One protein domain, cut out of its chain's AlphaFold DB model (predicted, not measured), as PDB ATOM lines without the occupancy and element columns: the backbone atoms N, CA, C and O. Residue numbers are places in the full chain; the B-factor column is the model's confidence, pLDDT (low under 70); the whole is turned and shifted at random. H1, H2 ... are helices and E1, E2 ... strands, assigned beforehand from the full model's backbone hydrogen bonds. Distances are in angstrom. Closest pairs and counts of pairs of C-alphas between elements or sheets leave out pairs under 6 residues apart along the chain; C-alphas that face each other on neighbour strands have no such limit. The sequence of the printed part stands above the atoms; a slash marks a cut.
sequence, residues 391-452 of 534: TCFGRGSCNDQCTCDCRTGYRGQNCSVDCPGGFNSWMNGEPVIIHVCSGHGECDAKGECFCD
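What this domain is: This is residues 391 to 452 of the 534 residues of the protein "Hypothetical protein" of Hemiselmis andersenii (UniProt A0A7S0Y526). Three small two-stranded hairpins sit at the corners of a flat triangle, with the link of residues 407 to 424 running between them. A one-turn helix sits beside each of two hairpins, H1 by E1 and E2 and H2 by E5 and E6, while residues 426 to 431 of the third, E3 and E4, stick out. The printed part has 62 residues, in the order H1 E1 E2 E3 E4 H2 E5 E6, with three antiparallel two-stranded sheets; the class is mixed, helices and strands, with under half of the residues in named elements. It is only just compact, close to loose, with a radius of gyration of the C-alphas of 12.3 A and spans of 34 by 31 by 14 A.

How they stand to each other: Begin at H1, residues 391 to 394; its Cys 392 has its C-alpha 5.6 A from that of Cys 404 in E2, residues 404 to 406, their closest pair. E2 forms an antiparallel hairpin with E1, residues 396 to 398, at 158 degrees; look for N 397 and O 405, 2.9 A apart. Next, E3, residues 425 to 427, and E4, residues 430 to 432, form a hairpin at 135 degrees, with N 432 and O 425 3.1 A apart. In H2, residues 436 to 439, C-alpha 437 is 5.7 A from C-alpha 449 of E6, residues 449 to 451, their closest pair. E6 forms a hairpin with E5, residues 441 to 443, at 164 degrees, with N 450 and O 442 2.8 A apart. H1 and H2 are apart, and each is too short for an O i to N i+4 pair; in each the one O i to N i+3 pair is within hydrogen-bond range.

Where its parts are: Find C-alpha 391 at (13.095, -5.347, -35.012), where H1 begins its 5.9 A. E1 is 6.7 A long, E2 5.7 A, E3 and E4 6.3 A each, H2 5.6 A and E5 6.8 A. E6 runs 5.9 A to C-alpha 451 at (14.920, 22.484, -46.332).

The domain as a whole: Look to the C-alphas of Gln 401 and Asn 428 for the two farthest apart, 38.0 A. The link from E2 to E3 is long, and in it residues 410 to 411 pair antiparallel with 417 to 418; the other links are tight. The printed part has no cut. Its mean pLDDT is 78.5, and residues 421 to 434 are under 70.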
ATOM      1  N   THR A 391      12.040  -6.144 -35.665       87.88
ATOM      2  CA  THR A 391      13.095  -5.347 -35.012       87.88
ATOM      3  C   THR A 391      13.508  -4.152 -35.876       87.88
ATOM      4  O   THR A 391      13.957  -4.333 -37.012       87.88
ATOM      5  N   CYS A 392      13.353  -2.933 -35.352       88.88
ATOM      6  CA  CYS A 392      13.611  -1.676 -36.063       88.88
ATOM      7  C   CYS A 392      12.927  -1.594 -37.445       88.88
ATOM      8  O   CYS A 392      13.513  -1.091 -38.405       88.88
ATOM      9  N   PHE A 393      11.734  -2.187 -37.574       88.06
ATOM     10  CA  PHE A 393      10.950  -2.324 -38.809       88.06
ATOM     11  C   PHE A 393      11.716  -2.943 -40.003       88.06
ATOM     12  O   PHE A 393      11.403  -2.680 -41.164       88.06
ATOM     13  N   GLY A 394      12.786  -3.712 -39.746       85.62
ATOM     14  CA  GLY A 394      13.720  -4.191 -40.780       85.62
ATOM     15  C   GLY A 394      14.540  -3.080 -41.466       85.62
ATOM     16  O   GLY A 394      15.304  -3.343 -42.401       85.62
ATOM     17  N   ARG A 395      14.393  -1.839 -40.990       86.88
ATOM     18  CA  ARG A 395      14.900  -0.574 -41.540       86.88
ATOM     19  C   ARG A 395      16.020   0.043 -40.691       86.88
ATOM     20  O   ARG A 395      16.536   1.100 -41.039       86.88
ATOM     21  N   GLY A 396      16.451  -0.627 -39.624       87.12
ATOM     22  CA  GLY A 396      17.567  -0.223 -38.764       87.12
ATOM     23  C   GLY A 396      18.281  -1.413 -38.124       87.12
ATOM     24  O   GLY A 396      17.926  -2.567 -38.371       87.12
ATOM     25  N   SER A 397      19.276  -1.118 -37.294       88.56
ATOM     26  CA  SER A 397      19.972  -2.077 -36.429       88.56
ATOM     27  C   SER A 397      19.722  -1.711 -34.968       88.56
ATOM     28  O   SER A 397      19.786  -0.540 -34.623       88.56
ATOM     29  N   CYS A 398      19.451  -2.685 -34.100       89.31
ATOM     30  CA  CYS A 398      19.289  -2.417 -32.668       89.31
ATOM     31  C   CYS A 398      20.611  -2.599 -31.910       89.31
ATOM     32  O   CYS A 398      21.257  -3.646 -32.063       89.31
ATOM     33  N   ASN A 399      20.972  -1.621 -31.081       86.69
ATOM     34  CA  ASN A 399      22.177  -1.605 -30.243       86.69
ATOM     35  C   ASN A 399      21.904  -2.065 -28.793       86.69
ATOM     36  O   ASN A 399      20.764  -2.326 -28.414       86.69
ATOM     37  N   ASP A 400      22.946  -2.154 -27.962       83.50
ATOM     38  CA  ASP A 400      22.854  -2.678 -26.586       83.50
ATOM     39  C   ASP A 400      22.100  -1.766 -25.599       83.50
ATOM     40  O   ASP A 400      21.731  -2.193 -24.502       83.50
ATOM     41  N   GLN A 401      21.818  -0.521 -25.995       86.44
ATOM     42  CA  GLN A 401      20.942   0.401 -25.266       86.44
ATOM     43  C   GLN A 401      19.463   0.230 -25.657       86.44
ATOM     44  O   GLN A 401      18.607   0.922 -25.109       86.44
ATOM     45  N   CYS A 402      19.161  -0.710 -26.561       87.56
ATOM     46  CA  CYS A 402      17.825  -1.027 -27.074       87.56
ATOM     47  C   CYS A 402      17.185   0.127 -27.848       87.56
ATOM     48  O   CYS A 402      15.964   0.250 -27.918       87.56
ATOM     49  N   THR A 403      18.017   0.973 -28.456       88.12
ATOM     50  CA  THR A 403      17.580   1.964 -29.435       88.12
ATOM     51  C   THR A 403      17.881   1.459 -30.845       88.12
ATOM     52  O   THR A 403      18.747   0.606 -31.063       88.12
ATOM     53  N   CYS A 404      17.098   1.938 -31.811       89.19
ATOM     54  CA  CYS A 404      17.242   1.565 -33.210       89.19
ATOM     55  C   CYS A 404      18.074   2.599 -33.969       89.19
ATOM     56  O   CYS A 404      17.625   3.719 -34.208       89.19
ATOM     57  N   ASP A 405      19.252   2.184 -34.423       89.88
ATOM     58  CA  ASP A 405      20.085   2.928 -35.358       89.88
ATOM     59  C   ASP A 405      19.495   2.766 -36.767       89.88
ATOM     60  O   ASP A 405      19.703   1.763 -37.462       89.88
ATOM     61  N   CYS A 406      18.665   3.731 -37.166       87.19
ATOM     62  CA  CYS A 406      17.939   3.692 -38.430       87.19
ATOM     63  C   CYS A 406      18.860   3.849 -39.642       87.19
ATOM     64  O   CYS A 406      19.763   4.687 -39.662       87.19
ATOM     65  N   ARG A 407      18.592   3.076 -40.703       86.50
ATOM     66  CA  ARG A 407      19.250   3.262 -42.001       86.50
ATOM     67  C   ARG A 407      18.872   4.628 -42.582       86.50
ATOM     68  O   ARG A 407      17.811   5.181 -42.286       86.50
ATOM     69  N   THR A 408      19.728   5.149 -43.455       80.25
ATOM     70  CA  THR A 408      19.468   6.366 -44.235       80.25
ATOM     71  C   THR A 408      18.094   6.297 -44.907       80.25
ATOM     72  O   THR A 408      17.779   5.294 -45.545       80.25
ATOM     73  N   GLY A 409      17.290   7.350 -44.740       76.38
ATOM     74  CA  GLY A 409      15.900   7.410 -45.208       76.38
ATOM     75  C   GLY A 409      14.833   7.138 -44.145       76.38
ATOM     76  O   GLY A 409      13.676   7.453 -44.391       76.38
ATOM     77  N   TYR A 410      15.200   6.636 -42.958       85.06
ATOM     78  CA  TYR A 410      14.234   6.279 -41.911       85.06
ATOM     79  C   TYR A 410      14.486   7.009 -40.580       85.06
ATOM     80  O   TYR A 410      15.630   7.331 -40.228       85.06
ATOM     81  N   ARG A 411      13.405   7.278 -39.838       85.50
ATOM     82  CA  ARG A 411      13.386   8.014 -38.556       85.50
ATOM     83  C   ARG A 411      12.367   7.422 -37.568       85.50
ATOM     84  O   ARG A 411      11.702   6.423 -37.846       85.50
ATOM     85  N   GLY A 412      12.265   8.044 -36.392       83.38
ATOM     86  CA  GLY A 412      11.442   7.580 -35.273       83.38
ATOM     87  C   GLY A 412      12.120   6.479 -34.448       83.38
ATOM     88  O   GLY A 412      13.089   5.862 -34.881       83.38
ATOM     89  N   GLN A 413      11.603   6.220 -33.243       84.19
ATOM     90  CA  GLN A 413      12.224   5.309 -32.260       84.19
ATOM     91  C   GLN A 413      12.373   3.853 -32.744       84.19
ATOM     92  O   GLN A 413      13.197   3.113 -32.216       84.19
ATOM     93  N   ASN A 414      11.588   3.443 -33.741       86.69
ATOM     94  CA  ASN A 414      11.528   2.093 -34.311       86.69
ATOM     95  C   ASN A 414      11.841   2.047 -35.821       86.69
ATOM     96  O   ASN A 414      11.621   1.010 -36.444       86.69
ATOM     97  N   CYS A 415      12.307   3.150 -36.416       87.88
ATOM     98  CA  CYS A 415      12.562   3.285 -37.856       87.88
ATOM     99  C   CYS A 415      11.343   3.042 -38.773       87.88
ATOM    100  O   CYS A 415      11.512   2.721 -39.953       87.88
ATOM    101  N   SER A 416      10.111   3.180 -38.264       88.56
ATOM    102  CA  SER A 416       8.899   3.038 -39.084       88.56
ATOM    103  C   SER A 416       8.559   4.290 -39.897       88.56
ATOM    104  O   SER A 416       7.719   4.207 -40.786       88.56
ATOM    105  N   VAL A 417       9.167   5.441 -39.593       86.81
ATOM    106  CA  VAL A 417       8.890   6.712 -40.277       86.81
ATOM    107  C   VAL A 417       9.776   6.833 -41.515       86.81
ATOM    108  O   VAL A 417      11.000   6.751 -41.404       86.81
ATOM    109  N   ASP A 418       9.151   7.037 -42.673       84.69
ATOM    110  CA  ASP A 418       9.819   7.299 -43.950       84.69
ATOM    111  C   ASP A 418      10.138   8.795 -44.090       84.69
ATOM    112  O   ASP A 418       9.263   9.634 -43.887       84.69
ATOM    113  N   CYS A 419      11.373   9.132 -44.463       83.56
ATOM    114  CA  CYS A 419      11.749  10.494 -44.839       83.56
ATOM    115  C   CYS A 419      11.616  10.705 -46.355       83.56
ATOM    116  O   CYS A 419      12.174   9.916 -47.130       83.56
ATOM    117  N   PRO A 420      10.990  11.805 -46.804       77.38
ATOM    118  CA  PRO A 420      10.947  12.185 -48.212       77.38
ATOM    119  C   PRO A 420      12.344  12.239 -48.865       77.38
ATOM    120  O   PRO A 420      13.346  12.601 -48.243       77.38
ATOM    121  N   GLY A 421      12.428  11.805 -50.126       67.62
ATOM    122  CA  GLY A 421      13.684  11.663 -50.882       67.62
ATOM    123  C   GLY A 421      14.584  10.485 -50.463       67.62
ATOM    124  O   GLY A 421      15.435  10.059 -51.238       67.62
ATOM    125  N   GLY A 422      14.394   9.891 -49.284       63.25
ATOM    126  CA  GLY A 422      15.283   8.865 -48.738       63.25
ATOM    127  C   GLY A 422      14.968   7.422 -49.150       63.25
ATOM    128  O   GLY A 422      14.666   6.612 -48.280       63.25
ATOM    129  N   PHE A 423      15.093   7.058 -50.433       61.84
ATOM    130  CA  PHE A 423      14.989   5.650 -50.864       61.84
ATOM    131  C   PHE A 423      16.211   5.168 -51.655       61.84
ATOM    132  O   PHE A 423      16.475   5.624 -52.764       61.84
ATOM    133  N   ASN A 424      16.903   4.150 -51.129       55.72
ATOM    134  CA  ASN A 424      17.905   3.381 -51.877       55.72
ATOM    135  C   ASN A 424      17.221   2.580 -52.998       55.72
ATOM    136  O   ASN A 424      16.809   1.435 -52.793       55.72
ATOM    137  N   SER A 425      17.098   3.178 -54.183       55.41
ATOM    138  CA  SER A 425      16.648   2.468 -55.382       55.41
ATOM    139  C   SER A 425      17.818   1.762 -56.074       55.41
ATOM    140  O   SER A 425      18.936   2.275 -56.137       55.41
ATOM    141  N   TRP A 426      17.547   0.570 -56.602       55.03
ATOM    142  CA  TRP A 426      18.494  -0.203 -57.399       55.03
ATOM    143  C   TRP A 426      18.091  -0.074 -58.866       55.03
ATOM    144  O   TRP A 426      17.139  -0.721 -59.303       55.03
ATOM    145  N   MET A 427      18.809   0.743 -59.637       46.62
ATOM    146  CA  MET A 427      18.692   0.728 -61.095       46.62
ATOM    147  C   MET A 427      19.841  -0.095 -61.674       46.62
ATOM    148  O   MET A 427      21.008   0.171 -61.408       46.62
ATOM    149  N   ASN A 428      19.503  -1.123 -62.456       52.31
ATOM    150  CA  ASN A 428      20.452  -1.988 -63.172       52.31
ATOM    151  C   ASN A 428      21.535  -2.671 -62.304       52.31
ATOM    152  O   ASN A 428      22.574  -3.068 -62.821       52.31
ATOM    153  N   GLY A 429      21.280  -2.854 -61.003       57.59
ATOM    154  CA  GLY A 429      22.191  -3.543 -60.080       57.59
ATOM    155  C   GLY A 429      23.215  -2.649 -59.376       57.59
ATOM    156  O   GLY A 429      23.950  -3.154 -58.531       57.59
ATOM    157  N   GLU A 430      23.235  -1.341 -59.652       52.84
ATOM    158  CA  GLU A 430      24.050  -0.372 -58.910       52.84
ATOM    159  C   GLU A 430      23.197   0.409 -57.885       52.84
ATOM    160  O   GLU A 430      22.025   0.708 -58.150       52.84
ATOM    161  N   PRO A 431      23.750   0.736 -56.699       54.72
ATOM    162  CA  PRO A 431      23.043   1.504 -55.683       54.72
ATOM    163  C   PRO A 431      22.980   2.987 -56.068       54.72
ATOM    164  O   PRO A 431      23.996   3.682 -56.080       54.72
ATOM    165  N   VAL A 432      21.775   3.501 -56.326       60.97
ATOM    166  CA  VAL A 432      21.564   4.941 -56.508       60.97
ATOM    167  C   VAL A 432      21.433   5.586 -55.131       60.97
ATOM    168  O   VAL A 432      20.459   5.339 -54.416       60.97
ATOM    169  N   ILE A 433      22.405   6.422 -54.758       57.53
ATOM    170  CA  ILE A 433      22.330   7.238 -53.542       57.53
ATOM    171  C   ILE A 433      21.313   8.354 -53.794       57.53
ATOM    172  O   ILE A 433      21.636   9.361 -54.421       57.53
ATOM    173  N   ILE A 434      20.084   8.173 -53.309       62.25
ATOM    174  CA  ILE A 434      19.122   9.270 -53.191       62.25
ATOM    175  C   ILE A 434      19.245   9.826 -51.773       62.25
ATOM    176  O   ILE A 434      19.123   9.097 -50.785       62.25
ATOM    177  N   HIS A 435      19.575  11.108 -51.676       70.38
ATOM    178  CA  HIS A 435      19.788  11.765 -50.397       70.38
ATOM    179  C   HIS A 435      18.448  12.084 -49.719       70.38
ATOM    180  O   HIS A 435      17.485  12.493 -50.365       70.38
ATOM    181  N   VAL A 436      18.410  11.921 -48.395       77.50
ATOM    182  CA  VAL A 436      17.282  12.345 -47.549       77.50
ATOM    183  C   VAL A 436      17.014  13.834 -47.783       77.50
ATOM    184  O   VAL A 436      17.971  14.601 -47.889       77.50
ATOM    185  N   CYS A 437      15.744  14.231 -47.909       83.44
ATOM    186  CA  CYS A 437      15.352  15.598 -48.278       83.44
ATOM    187  C   CYS A 437      16.078  16.098 -49.543       83.44
ATOM    188  O   CYS A 437      16.615  17.202 -49.575       83.44
ATOM    189  N   SER A 438      16.197  15.229 -50.554       79.06
ATOM    190  CA  SER A 438      16.920  15.453 -51.820       79.06
ATOM    191  C   SER A 438      18.402  15.846 -51.683       79.06
ATOM    192  O   SER A 438      19.047  16.141 -52.685       79.06
ATOM    193  N   GLY A 439      18.977  15.800 -50.474       79.81
ATOM    194  CA  GLY A 439      20.323  16.310 -50.184       79.81
ATOM    195  C   GLY A 439      20.372  17.814 -49.908       79.81
ATOM    196  O   GLY A 439      21.458  18.391 -49.921       79.81
ATOM    197  N   HIS A 440      19.212  18.428 -49.671       84.62
ATOM    198  CA  HIS A 440      19.009  19.866 -49.502       84.62
ATOM    199  C   HIS A 440      18.156  20.173 -48.258       84.62
ATOM    200  O   HIS A 440      17.288  21.047 -48.285       84.62
ATOM    201  N   GLY A 441      18.354  19.407 -47.181       83.44
ATOM    202  CA  GLY A 441      17.670  19.591 -45.904       83.44
ATOM    203  C   GLY A 441      17.902  18.451 -44.910       83.44
ATOM    204  O   GLY A 441      18.473  17.411 -45.245       83.44
ATOM    205  N   GLU A 442      17.411  18.628 -43.683       85.19
ATOM    206  CA  GLU A 442      17.453  17.620 -42.618       85.19
ATOM    207  C   GLU A 442      16.050  17.076 -42.301       85.19
ATOM    208  O   GLU A 442      15.098  17.835 -42.137       85.19
ATOM    209  N   CYS A 443      15.918  15.748 -42.193       85.75
ATOM    210  CA  CYS A 443      14.663  15.084 -41.823       85.75
ATOM    211  C   CYS A 443      14.577  14.845 -40.310       85.75
ATOM    212  O   CYS A 443      15.475  14.220 -39.723       85.75
ATOM    213  N   ASP A 444      13.477  15.299 -39.708       84.19
ATOM    214  CA  ASP A 444      13.225  15.260 -38.269       84.19
ATOM    215  C   ASP A 444      12.727  13.888 -37.753       84.19
ATOM    216  O   ASP A 444      12.692  12.884 -38.464       84.19
ATOM    217  N   ALA A 445      12.348  13.817 -36.473       77.44
ATOM    218  CA  ALA A 445      11.850  12.581 -35.863       77.44
ATOM    219  C   ALA A 445      10.432  12.164 -36.317       77.44
ATOM    220  O   ALA A 445      10.044  11.021 -36.063       77.44
ATOM    221  N   LYS A 446       9.665  13.060 -36.955       82.06
ATOM    222  CA  LYS A 446       8.312  12.824 -37.487       82.06
ATOM    223  C   LYS A 446       8.290  12.522 -38.987       82.06
ATOM    224  O   LYS A 446       7.257  12.070 -39.473       82.06
ATOM    225  N   GLY A 447       9.407  12.721 -39.688       80.75
ATOM    226  CA  GLY A 447       9.520  12.521 -41.136       80.75
ATOM    227  C   GLY A 447       9.391  13.814 -41.946       80.75
ATOM    228  O   GLY A 447       9.313  13.749 -43.169       80.75
ATOM    229  N   GLU A 448       9.363  14.979 -41.293       85.06
ATOM    230  CA  GLU A 448       9.261  16.281 -41.956       85.06
ATOM    231  C   GLU A 448      10.661  16.774 -42.365       85.06
ATOM    232  O   GLU A 448      11.613  16.723 -41.580       85.06
ATOM    233  N   CYS A 449      10.793  17.237 -43.611       85.31
ATOM    234  CA  CYS A 449      12.039  17.766 -44.160       85.31
ATOM    235  C   CYS A 449      12.165  19.277 -43.917       85.31
ATOM    236  O   CYS A 449      11.383  20.073 -44.434       85.31
ATOM    237  N   PHE A 450      13.201  19.681 -43.182       87.75
ATOM    238  CA  PHE A 450      13.601  21.078 -43.029       87.75
ATOM    239  C   PHE A 450      14.599  21.446 -44.127       87.75
ATOM    240  O   PHE A 450      15.768  21.071 -44.057       87.75
ATOM    241  N   CYS A 451      14.123  22.155 -45.151       86.50
ATOM    242  CA  CYS A 451      14.920  22.484 -46.332       86.50
ATOM    243  C   CYS A 451      15.968  23.574 -46.093       86.50
ATOM    244  O   CYS A 451      15.729  24.560 -45.390       86.50
ATOM    245  N   ASP A 452      17.105  23.419 -46.769       87.19
ATOM    246  CA  ASP A 452      18.153  24.424 -46.873       87.19
ATOM    247  C   ASP A 452      17.651  25.694 -47.576       87.19
ATOM    248  O   ASP A 452      16.703  25.693 -48.368       87.19
TER     249      ASP A 452